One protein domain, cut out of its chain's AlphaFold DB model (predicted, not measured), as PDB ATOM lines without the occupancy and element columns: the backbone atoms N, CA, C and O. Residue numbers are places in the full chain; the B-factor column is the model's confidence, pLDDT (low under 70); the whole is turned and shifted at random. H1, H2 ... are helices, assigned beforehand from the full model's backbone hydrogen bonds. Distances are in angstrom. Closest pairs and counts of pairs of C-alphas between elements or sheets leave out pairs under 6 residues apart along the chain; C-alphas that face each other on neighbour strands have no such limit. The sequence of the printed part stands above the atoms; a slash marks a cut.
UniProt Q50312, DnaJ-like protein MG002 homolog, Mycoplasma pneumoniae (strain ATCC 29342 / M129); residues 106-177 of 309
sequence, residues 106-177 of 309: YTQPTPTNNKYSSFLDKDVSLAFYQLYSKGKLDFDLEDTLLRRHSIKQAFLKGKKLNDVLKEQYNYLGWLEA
ATOM      1  N   TYR A 106      84.087 -10.838 -22.947       36.92
ATOM      2  CA  TYR A 106      83.740 -12.230 -22.637       36.92
ATOM      3  C   TYR A 106      82.211 -12.428 -22.651       36.92
ATOM      4  O   TYR A 106      81.557 -12.290 -21.615       36.92
ATOM      5  N   THR A 107      81.628 -12.808 -23.785       39.62
ATOM      6  CA  THR A 107      80.335 -13.492 -23.773       39.62
ATOM      7  C   THR A 107      80.613 -14.972 -23.528       39.62
ATOM      8  O   THR A 107      81.430 -15.602 -24.195       39.62
ATOM      9  N   GLN A 108      80.027 -15.494 -22.447       45.17
ATOM     10  CA  GLN A 108      80.157 -16.890 -22.027       45.17
ATOM     11  C   GLN A 108      79.800 -17.791 -23.218       45.17
ATOM     12  O   GLN A 108      78.687 -17.650 -23.735       45.17
ATOM     13  N   PRO A 109      80.665 -18.735 -23.635       42.89
ATOM     14  CA  PRO A 109      80.218 -19.790 -24.525       42.89
ATOM     15  C   PRO A 109      79.075 -20.503 -23.804       42.89
ATOM     16  O   PRO A 109      79.255 -21.052 -22.712       42.89
ATOM     17  N   THR A 110      77.870 -20.458 -24.370       44.34
ATOM     18  CA  THR A 110      76.817 -21.375 -23.937       44.34
ATOM     19  C   THR A 110      77.354 -22.789 -24.153       44.34
ATOM     20  O   THR A 110      78.020 -23.018 -25.168       44.34
ATOM     21  N   PRO A 111      77.147 -23.736 -23.217       45.68
ATOM     22  CA  PRO A 111      77.544 -25.119 -23.427       45.68
ATOM     23  C   PRO A 111      76.787 -25.624 -24.651       45.68
ATOM     24  O   PRO A 111      75.612 -25.980 -24.587       45.68
ATOM     25  N   THR A 112      77.445 -25.573 -25.803       48.06
ATOM     26  CA  THR A 112      76.927 -26.178 -27.014       48.06
ATOM     27  C   THR A 112      76.848 -27.671 -26.732       48.06
ATOM     28  O   THR A 112      77.706 -28.233 -26.047       48.06
ATOM     29  N   ASN A 113      75.831 -28.338 -27.275       50.83
ATOM     30  CA  ASN A 113      75.660 -29.794 -27.190       50.83
ATOM     31  C   ASN A 113      76.779 -30.563 -27.946       50.83
ATOM     32  O   ASN A 113      76.615 -31.710 -28.350       50.83
ATOM     33  N   ASN A 114      77.908 -29.897 -28.203       57.47
ATOM     34  CA  ASN A 114      79.080 -30.400 -28.876       57.47
ATOM     35  C   ASN A 114      79.938 -31.172 -27.870       57.47
ATOM     36  O   ASN A 114      80.378 -30.638 -26.850       57.47
ATOM     37  N   LYS A 115      80.224 -32.430 -28.210       62.84
ATOM     38  CA  LYS A 115      81.084 -33.351 -27.460       62.84
ATOM     39  C   LYS A 115      82.446 -32.736 -27.091       62.84
ATOM     40  O   LYS A 115      83.017 -33.128 -26.083       62.84
ATOM     41  N   TYR A 116      82.936 -31.754 -27.845       61.25
ATOM     42  CA  TYR A 116      84.246 -31.126 -27.653       61.25
ATOM     43  C   TYR A 116      84.179 -29.671 -27.173       61.25
ATOM     44  O   TYR A 116      85.176 -28.963 -27.261       61.25
ATOM     45  N   SER A 117      83.033 -29.206 -26.663       60.99
ATOM     46  CA  SER A 117      82.834 -27.807 -26.241       60.99
ATOM     47  C   SER A 117      83.899 -27.309 -25.262       60.99
ATOM     48  O   SER A 117      84.332 -26.163 -25.334       60.99
ATOM     49  N   SER A 118      84.392 -28.190 -24.399       62.78
ATOM     50  CA  SER A 118      85.476 -27.885 -23.474       62.78
ATOM     51  C   SER A 118      86.809 -27.626 -24.129       62.78
ATOM     52  O   SER A 118      87.504 -26.714 -23.702       62.78
ATOM     53  N   PHE A 119      87.114 -28.362 -25.200       62.80
ATOM     54  CA  PHE A 119      88.297 -28.147 -26.023       62.80
ATOM     55  C   PHE A 119      88.334 -26.738 -26.625       62.80
ATOM     56  O   PHE A 119      89.408 -26.197 -26.867       62.80
ATOM     57  N   LEU A 120      87.169 -26.130 -26.847       58.48
ATOM     58  CA  LEU A 120      87.053 -24.792 -27.426       58.48
ATOM     59  C   LEU A 120      87.158 -23.678 -26.373       58.48
ATOM     60  O   LEU A 120      87.350 -22.516 -26.721       58.48
ATOM     61  N   ASP A 121      87.084 -24.019 -25.087       71.50
ATOM     62  CA  ASP A 121      87.216 -23.070 -23.992       71.50
ATOM     63  C   ASP A 121      88.651 -23.071 -23.450       71.50
ATOM     64  O   ASP A 121      89.097 -24.005 -22.777       71.50
ATOM     65  N   LYS A 122      89.385 -21.993 -23.747       69.68
ATOM     66  CA  LYS A 122      90.810 -21.855 -23.423       69.68
ATOM     67  C   LYS A 122      91.124 -22.162 -21.955       69.68
ATOM     68  O   LYS A 122      92.073 -22.899 -21.686       69.68
ATOM     69  N   ASP A 123      90.376 -21.590 -21.012       79.34
ATOM     70  CA  ASP A 123      90.706 -21.737 -19.591       79.34
ATOM     71  C   ASP A 123      90.332 -23.133 -19.095       79.34
ATOM     72  O   ASP A 123      91.125 -23.771 -18.407       79.34
ATOM     73  N   VAL A 124      89.158 -23.640 -19.488       82.86
ATOM     74  CA  VAL A 124      88.684 -24.978 -19.101       82.86
ATOM     75  C   VAL A 124      89.623 -26.051 -19.618       82.86
ATOM     76  O   VAL A 124      90.011 -26.951 -18.873       82.86
ATOM     77  N   SER A 125      90.036 -25.967 -20.874       75.51
ATOM     78  CA  SER A 125      90.927 -26.982 -21.404       75.51
ATOM     79  C   SER A 125      92.369 -26.811 -20.958       75.51
ATOM     80  O   SER A 125      93.071 -27.819 -20.837       75.51
ATOM     81  N   LEU A 126      92.822 -25.597 -20.619       78.28
ATOM     82  CA  LEU A 126      94.080 -25.439 -19.890       78.28
ATOM     83  C   LEU A 126      93.980 -26.109 -18.511       78.28
ATOM     84  O   LEU A 126      94.925 -26.774 -18.087       78.28
ATOM     85  N   ALA A 127      92.823 -26.010 -17.853       86.19
ATOM     86  CA  ALA A 127      92.560 -26.650 -16.569       86.19
ATOM     87  C   ALA A 127      92.605 -28.174 -16.700       86.19
ATOM     88  O   ALA A 127      93.311 -28.849 -15.955       86.19
ATOM     89  N   PHE A 128      91.929 -28.730 -17.706       86.35
ATOM     90  CA  PHE A 128      91.990 -30.157 -18.008       86.35
ATOM     91  C   PHE A 128      93.400 -30.636 -18.342       86.35
ATOM     92  O   PHE A 128      93.786 -31.713 -17.886       86.35
ATOM     93  N   TYR A 129      94.200 -29.832 -19.046       78.57
ATOM     94  CA  TYR A 129      95.609 -30.139 -19.279       78.57
ATOM     95  C   TYR A 129      96.426 -30.160 -17.983       78.57
ATOM     96  O   TYR A 129      97.207 -31.089 -17.768       78.57
ATOM     97  N   GLN A 130      96.255 -29.177 -17.096       80.79
ATOM     98  CA  GLN A 130      96.952 -29.144 -15.806       80.79
ATOM     99  C   GLN A 130      96.541 -30.318 -14.906       80.79
ATOM    100  O   GLN A 130      97.401 -30.982 -14.325       80.79
ATOM    101  N   LEU A 131      95.249 -30.651 -14.871       85.22
ATOM    102  CA  LEU A 131      94.735 -31.814 -14.149       85.22
ATOM    103  C   LEU A 131      95.263 -33.133 -14.712       85.22
ATOM    104  O   LEU A 131      95.627 -34.012 -13.939       85.22
ATOM    105  N   TYR A 132      95.340 -33.264 -16.034       79.94
ATOM    106  CA  TYR A 132      95.883 -34.449 -16.693       79.94
ATOM    107  C   TYR A 132      97.393 -34.610 -16.460       79.94
ATOM    108  O   TYR A 132      97.849 -35.689 -16.106       79.94
ATOM    109  N   SER A 133      98.166 -33.533 -16.631       69.26
ATOM    110  CA  SER A 133      99.637 -33.586 -16.625       69.26
ATOM    111  C   SER A 133     100.268 -33.503 -15.233       69.26
ATOM    112  O   SER A 133     101.317 -34.101 -15.004       69.26
ATOM    113  N   LYS A 134      99.672 -32.740 -14.307       80.58
ATOM    114  CA  LYS A 134     100.219 -32.485 -12.961       80.58
ATOM    115  C   LYS A 134      99.318 -32.992 -11.831       80.58
ATOM    116  O   LYS A 134      99.733 -32.950 -10.676       80.58
ATOM    117  N   GLY A 135      98.074 -33.381 -12.121       85.19
ATOM    118  CA  GLY A 135      97.081 -33.752 -11.106       85.19
ATOM    119  C   GLY A 135      96.505 -32.581 -10.297       85.19
ATOM    120  O   GLY A 135      95.702 -32.815  -9.396       85.19
ATOM    121  N   LYS A 136      96.888 -31.329 -10.593       88.92
ATOM    122  CA  LYS A 136      96.447 -30.121  -9.871       88.92
ATOM    123  C   LYS A 136      96.384 -28.895 -10.781       88.92
ATOM    124  O   LYS A 136      97.104 -28.845 -11.777       88.92
ATOM    125  N   LEU A 137      95.555 -27.921 -10.405       89.47
ATOM    126  CA  LEU A 137      95.465 -26.614 -11.057       89.47
ATOM    127  C   LEU A 137      96.485 -25.634 -10.468       89.47
ATOM    128  O   LEU A 137      96.822 -25.703  -9.285       89.47
ATOM    129  N   ASP A 138      96.983 -24.735 -11.309       85.79
ATOM    130  CA  ASP A 138      97.754 -23.570 -10.887       85.79
ATOM    131  C   ASP A 138      96.773 -22.497 -10.348       85.79
ATOM    132  O   ASP A 138      95.689 -22.307 -10.904       85.79
ATOM    133  N   PHE A 139      97.147 -21.792  -9.272       88.44
ATOM    134  CA  PHE A 139      96.252 -20.901  -8.508       88.44
ATOM    135  C   PHE A 139      95.555 -19.825  -9.365       88.44
ATOM    136  O   PHE A 139      94.347 -19.634  -9.249       88.44
ATOM    137  N   ASP A 140      96.284 -19.169 -10.274       85.53
ATOM    138  CA  ASP A 140      95.732 -18.105 -11.131       85.53
ATOM    139  C   ASP A 140      94.628 -18.614 -12.071       85.53
ATOM    140  O   ASP A 140      93.664 -17.906 -12.382       85.53
ATOM    141  N   LEU A 141      94.760 -19.861 -12.533       84.77
ATOM    142  CA  LEU A 141      93.768 -20.482 -13.401       84.77
ATOM    143  C   LEU A 141      92.526 -20.887 -12.606       84.77
ATOM    144  O   LEU A 141      91.407 -20.698 -13.080       84.77
ATOM    145  N   GLU A 142      92.718 -21.406 -11.395       90.88
ATOM    146  CA  GLU A 142      91.625 -21.695 -10.469       90.88
ATOM    147  C   GLU A 142      90.806 -20.431 -10.149       90.88
ATOM    148  O   GLU A 142      89.584 -20.456 -10.306       90.88
ATOM    149  N   ASP A 143      91.454 -19.306  -9.818       86.97
ATOM    150  CA  ASP A 143      90.765 -18.023  -9.597       86.97
ATOM    151  C   ASP A 143      89.995 -17.566 -10.847       86.97
ATOM    152  O   ASP A 143      88.822 -17.191 -10.767       86.97
ATOM    153  N   THR A 144      90.614 -17.670 -12.027       86.44
ATOM    154  CA  THR A 144      89.977 -17.313 -13.305       86.44
ATOM    155  C   THR A 144      88.704 -18.130 -13.555       86.44
ATOM    156  O   THR A 144      87.670 -17.573 -13.934       86.44
ATOM    157  N   LEU A 145      88.736 -19.441 -13.297       87.94
ATOM    158  CA  LEU A 145      87.579 -20.327 -13.464       87.94
ATOM    159  C   LEU A 145      86.486 -20.049 -12.425       87.94
ATOM    160  O   LEU A 145      85.304 -20.031 -12.771       87.94
ATOM    161  N   LEU A 146      86.855 -19.772 -11.172       89.12
ATOM    162  CA  LEU A 146      85.911 -19.471 -10.087       89.12
ATOM    163  C   LEU A 146      85.209 -18.112 -10.234       89.12
ATOM    164  O   LEU A 146      84.193 -17.872  -9.580       89.12
ATOM    165  N   ARG A 147      85.681 -17.228 -11.122       88.68
ATOM    166  CA  ARG A 147      84.944 -16.009 -11.508       88.68
ATOM    167  C   ARG A 147      83.741 -16.301 -12.406       88.68
ATOM    168  O   ARG A 147      82.837 -15.471 -12.500       88.68
ATOM    169  N   ARG A 148      83.689 -17.472 -13.050       86.24
ATOM    170  CA  ARG A 148      82.569 -17.858 -13.918       86.24
ATOM    171  C   ARG A 148      81.379 -18.294 -13.073       86.24
ATOM    172  O   ARG A 148      81.493 -19.187 -12.234       86.24
ATOM    173  N   HIS A 149      80.220 -17.676 -13.306       84.53
ATOM    174  CA  HIS A 149      79.041 -17.848 -12.450       84.53
ATOM    175  C   HIS A 149      78.609 -19.319 -12.307       84.53
ATOM    176  O   HIS A 149      78.390 -19.780 -11.189       84.53
ATOM    177  N   SER A 150      78.548 -20.076 -13.408       84.04
ATOM    178  CA  SER A 150      78.155 -21.498 -13.417       84.04
ATOM    179  C   SER A 150      79.083 -22.390 -12.585       84.04
ATOM    180  O   SER A 150      78.612 -23.249 -11.833       84.04
ATOM    181  N   ILE A 151      80.395 -22.164 -12.683       86.39
ATOM    182  CA  ILE A 151      81.420 -22.905 -11.941       86.39
ATOM    183  C   ILE A 151      81.359 -22.527 -10.462       86.39
ATOM    184  O   ILE A 151      81.283 -23.407  -9.603       86.39
ATOM    185  N   LYS A 152      81.304 -21.222 -10.159       87.09
ATOM    186  CA  LYS A 152      81.219 -20.704  -8.788       87.09
ATOM    187  C   LYS A 152      80.020 -21.276  -8.037       87.09
ATOM    188  O   LYS A 152      80.170 -21.730  -6.908       87.09
ATOM    189  N   GLN A 153      78.841 -21.297  -8.660       86.14
ATOM    190  CA  GLN A 153      77.626 -21.828  -8.036       86.14
ATOM    191  C   GLN A 153      77.732 -23.326  -7.726       86.14
ATOM    192  O   GLN A 153      77.289 -23.769  -6.669       86.14
ATOM    193  N   ALA A 154      78.322 -24.122  -8.622       85.38
ATOM    194  CA  ALA A 154      78.510 -25.551  -8.387       85.38
ATOM    195  C   ALA A 154      79.572 -25.829  -7.308       85.38
ATOM    196  O   ALA A 154      79.370 -26.705  -6.468       85.38
ATOM    197  N   PHE A 155      80.653 -25.046  -7.285       84.97
ATOM    198  CA  PHE A 155      81.692 -25.119  -6.258       84.97
ATOM    199  C   PHE A 155      81.155 -24.750  -4.863       84.97
ATOM    200  O   PHE A 155      81.377 -25.482  -3.901       84.97
ATOM    201  N   LEU A 156      80.349 -23.684  -4.754       87.73
ATOM    202  CA  LEU A 156      79.705 -23.270  -3.496       87.73
ATOM    203  C   LEU A 156      78.723 -24.312  -2.933       87.73
ATOM    204  O   LEU A 156      78.459 -24.313  -1.736       87.73
ATOM    205  N   LYS A 157      78.219 -25.236  -3.763       89.17
ATOM    206  CA  LYS A 157      77.406 -26.387  -3.326       89.17
ATOM    207  C   LYS A 157      78.245 -27.544  -2.755       89.17
ATOM    208  O   LYS A 157      77.716 -28.633  -2.553       89.17
ATOM    209  N   GLY A 158      79.543 -27.335  -2.517       86.33
ATOM    210  CA  GLY A 158      80.446 -28.310  -1.899       86.33
ATOM    211  C   GLY A 158      81.088 -29.302  -2.872       86.33
ATOM    212  O   GLY A 158      81.790 -30.212  -2.433       86.33
ATOM    213  N   LYS A 159      80.881 -29.152  -4.187       87.52
ATOM    214  CA  LYS A 159      81.588 -29.966  -5.185       87.52
ATOM    215  C   LYS A 159      83.038 -29.502  -5.314       87.52
ATOM    216  O   LYS A 159      83.312 -28.304  -5.325       87.52
ATOM    217  N   LYS A 160      83.973 -30.439  -5.492       90.90
ATOM    218  CA  LYS A 160      85.359 -30.089  -5.832       90.90
ATOM    219  C   LYS A 160      85.391 -29.462  -7.222       90.90
ATOM    220  O   LYS A 160      84.728 -29.954  -8.134       90.90
ATOM    221  N   LEU A 161      86.209 -28.426  -7.405       90.98
ATOM    222  CA  LEU A 161      86.319 -27.713  -8.682       90.98
ATOM    223  C   LEU A 161      86.623 -28.660  -9.855       90.98
ATOM    224  O   LEU A 161      86.000 -28.562 -10.906       90.98
ATOM    225  N   ASN A 162      87.515 -29.630  -9.653       90.84
ATOM    226  CA  ASN A 162      87.862 -30.619 -10.676       90.84
ATOM    227  C   ASN A 162      86.643 -31.417 -11.157       90.84
ATOM    228  O   ASN A 162      86.520 -31.676 -12.353       90.84
ATOM    229  N   ASP A 163      85.752 -31.792 -10.240       89.99
ATOM    230  CA  ASP A 163      84.551 -32.567 -10.556       89.99
ATOM    231  C   ASP A 163      83.535 -31.685 -11.288       89.99
ATOM    232  O   ASP A 163      83.002 -32.088 -12.318       89.99
ATOM    233  N   VAL A 164      83.366 -30.433 -10.838       89.75
ATOM    234  CA  VAL A 164      82.538 -29.426 -11.524       89.75
ATOM    235  C   VAL A 164      82.984 -29.244 -12.972       89.75
ATOM    236  O   VAL A 164      82.154 -29.292 -13.876       89.75
ATOM    237  N   LEU A 165      84.288 -29.062 -13.197       88.33
ATOM    238  CA  LEU A 165      84.836 -28.887 -14.538       88.33
ATOM    239  C   LEU A 165      84.569 -30.127 -15.395       88.33
ATOM    240  O   LEU A 165      84.047 -30.008 -16.500       88.33
ATOM    241  N   LYS A 166      84.887 -31.324 -14.887       87.64
ATOM    242  CA  LYS A 166      84.730 -32.573 -15.645       87.64
ATOM    243  C   LYS A 166      83.279 -32.851 -16.037       87.64
ATOM    244  O   LYS A 166      83.051 -33.305 -17.157       87.64
ATOM    245  N   GLU A 167      82.335 -32.575 -15.137       83.24
ATOM    246  CA  GLU A 167      80.897 -32.746 -15.364       83.24
ATOM    247  C   GLU A 167      80.334 -31.705 -16.339       83.24
ATOM    248  O   GLU A 167      79.642 -32.068 -17.286       83.24
ATOM    249  N   GLN A 168      80.628 -30.416 -16.131       84.85
ATOM    250  CA  GLN A 168      80.053 -29.336 -16.945       84.85
ATOM    251  C   GLN A 168      80.653 -29.263 -18.352       84.85
ATOM    252  O   GLN A 168      79.992 -28.804 -19.280       84.85
ATOM    253  N   TYR A 169      81.898 -29.711 -18.509       81.02
ATOM    254  CA  TYR A 169      82.687 -29.495 -19.714       81.02
ATOM    255  C   TYR A 169      83.210 -30.812 -20.310       81.02
ATOM    256  O   TYR A 169      84.296 -30.846 -20.859       81.02
ATOM    257  N   ASN A 170      82.491 -31.931 -20.207       81.11
ATOM    258  CA  ASN A 170      82.811 -33.186 -20.915       81.11
ATOM    259  C   ASN A 170      84.324 -33.517 -21.030       81.11
ATOM    260  O   ASN A 170      84.921 -33.479 -22.112       81.11
ATOM    261  N   TYR A 171      84.963 -33.825 -19.902       83.17
ATOM    262  CA  TYR A 171      86.400 -34.130 -19.861       83.17
ATOM    263  C   TYR A 171      86.819 -35.289 -20.780       83.17
ATOM    264  O   TYR A 171      87.923 -35.286 -21.321       83.17
ATOM    265  N   LEU A 172      85.940 -36.274 -20.984       82.29
ATOM    266  CA  LEU A 172      86.200 -37.393 -21.893       82.29
ATOM    267  C   LEU A 172      86.265 -36.928 -23.348       82.29
ATOM    268  O   LEU A 172      87.183 -37.317 -24.067       82.29
ATOM    269  N   GLY A 173      85.345 -36.049 -23.752       75.06
ATOM    270  CA  GLY A 173      85.407 -35.380 -25.047       75.06
ATOM    271  C   GLY A 173      86.709 -34.600 -25.212       75.06
ATOM    272  O   GLY A 173      87.390 -34.751 -26.222       75.06
ATOM    273  N   TRP A 174      87.133 -33.853 -24.188       79.15
ATOM    274  CA  TRP A 174      88.435 -33.183 -24.223       79.15
ATOM    275  C   TRP A 174      89.615 -34.149 -24.396       79.15
ATOM    276  O   TRP A 174      90.504 -33.884 -25.203       79.15
ATOM    277  N   LEU A 175      89.636 -35.270 -23.667       77.02
ATOM    278  CA  LEU A 175      90.688 -36.283 -23.792       77.02
ATOM    279  C   LEU A 175      90.736 -36.891 -25.198       77.02
ATOM    280  O   LEU A 175      91.823 -37.137 -25.716       77.02
ATOM    281  N   GLU A 176      89.579 -37.131 -25.812       74.00
ATOM    282  CA  GLU A 176      89.476 -37.606 -27.192       74.00
ATOM    283  C   GLU A 176      89.982 -36.549 -28.179       74.00
ATOM    284  O   GLU A 176      90.817 -36.868 -29.022       74.00
ATOM    285  N   ALA A 177      89.592 -35.281 -28.006       69.71
ATOM    286  CA  ALA A 177      90.085 -34.181 -28.830       69.71
ATOM    287  C   ALA A 177      91.604 -33.982 -28.695       69.71
ATOM    288  O   ALA A 177      92.317 -33.798 -29.679       69.71
TER     289      ALA A 177
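Overview. This is residues 106 to 177 of the 309 residues of the protein "DnaJ-like protein MG002 homolog" of Mycoplasma pneumoniae (strain ATCC 29342 / M129) (UniProt Q50312). Six short, mostly crossed helices make a small rounded ball: H2 and H5 lie nearest its middle, H3 and H4 make a corner at one end, and H1 and H6 pack together at the other. The 72 printed residues include six named helices, H1 to H6 in order, and no named strand: all helix. It is compact, with radius of gyration of the C-alphas 11.3 A and spans of 28 by 27 by 22 A.

Arrangement. Start at H1, residues 117 to 120; it touches H6, residues 171 to 177, the closest C-alphas, Phe 119 and Trp 174, being 5.3 A apart. Next, H2, residues 122 to 134, touches H3, residues 139 to 146, with residues 123 to 127 alone, at a steep tilt of 47 degrees; closest are C-alphas 123 and 141, 7.0 A. H4, residues 149 to 156, touches H5, residues 161 to 168; closest are C-alphas 155 and 161, 5.8 A. Every O i to N i+4 pair is within hydrogen-bond range in H2 to H6; H1 is too short for one.

Along the chain. Find C-alpha 122 at (90.810, -21.855, -23.423); H2 runs 17.6 A from there. H6 ends at C-alpha 177, (90.085, -34.181, -28.830).

Size, cuts and confidence. The printed part has no cut, and its links between helices are tight. Look for pLDDT under 70 at residues 106 to 120, 122, 133 and 177.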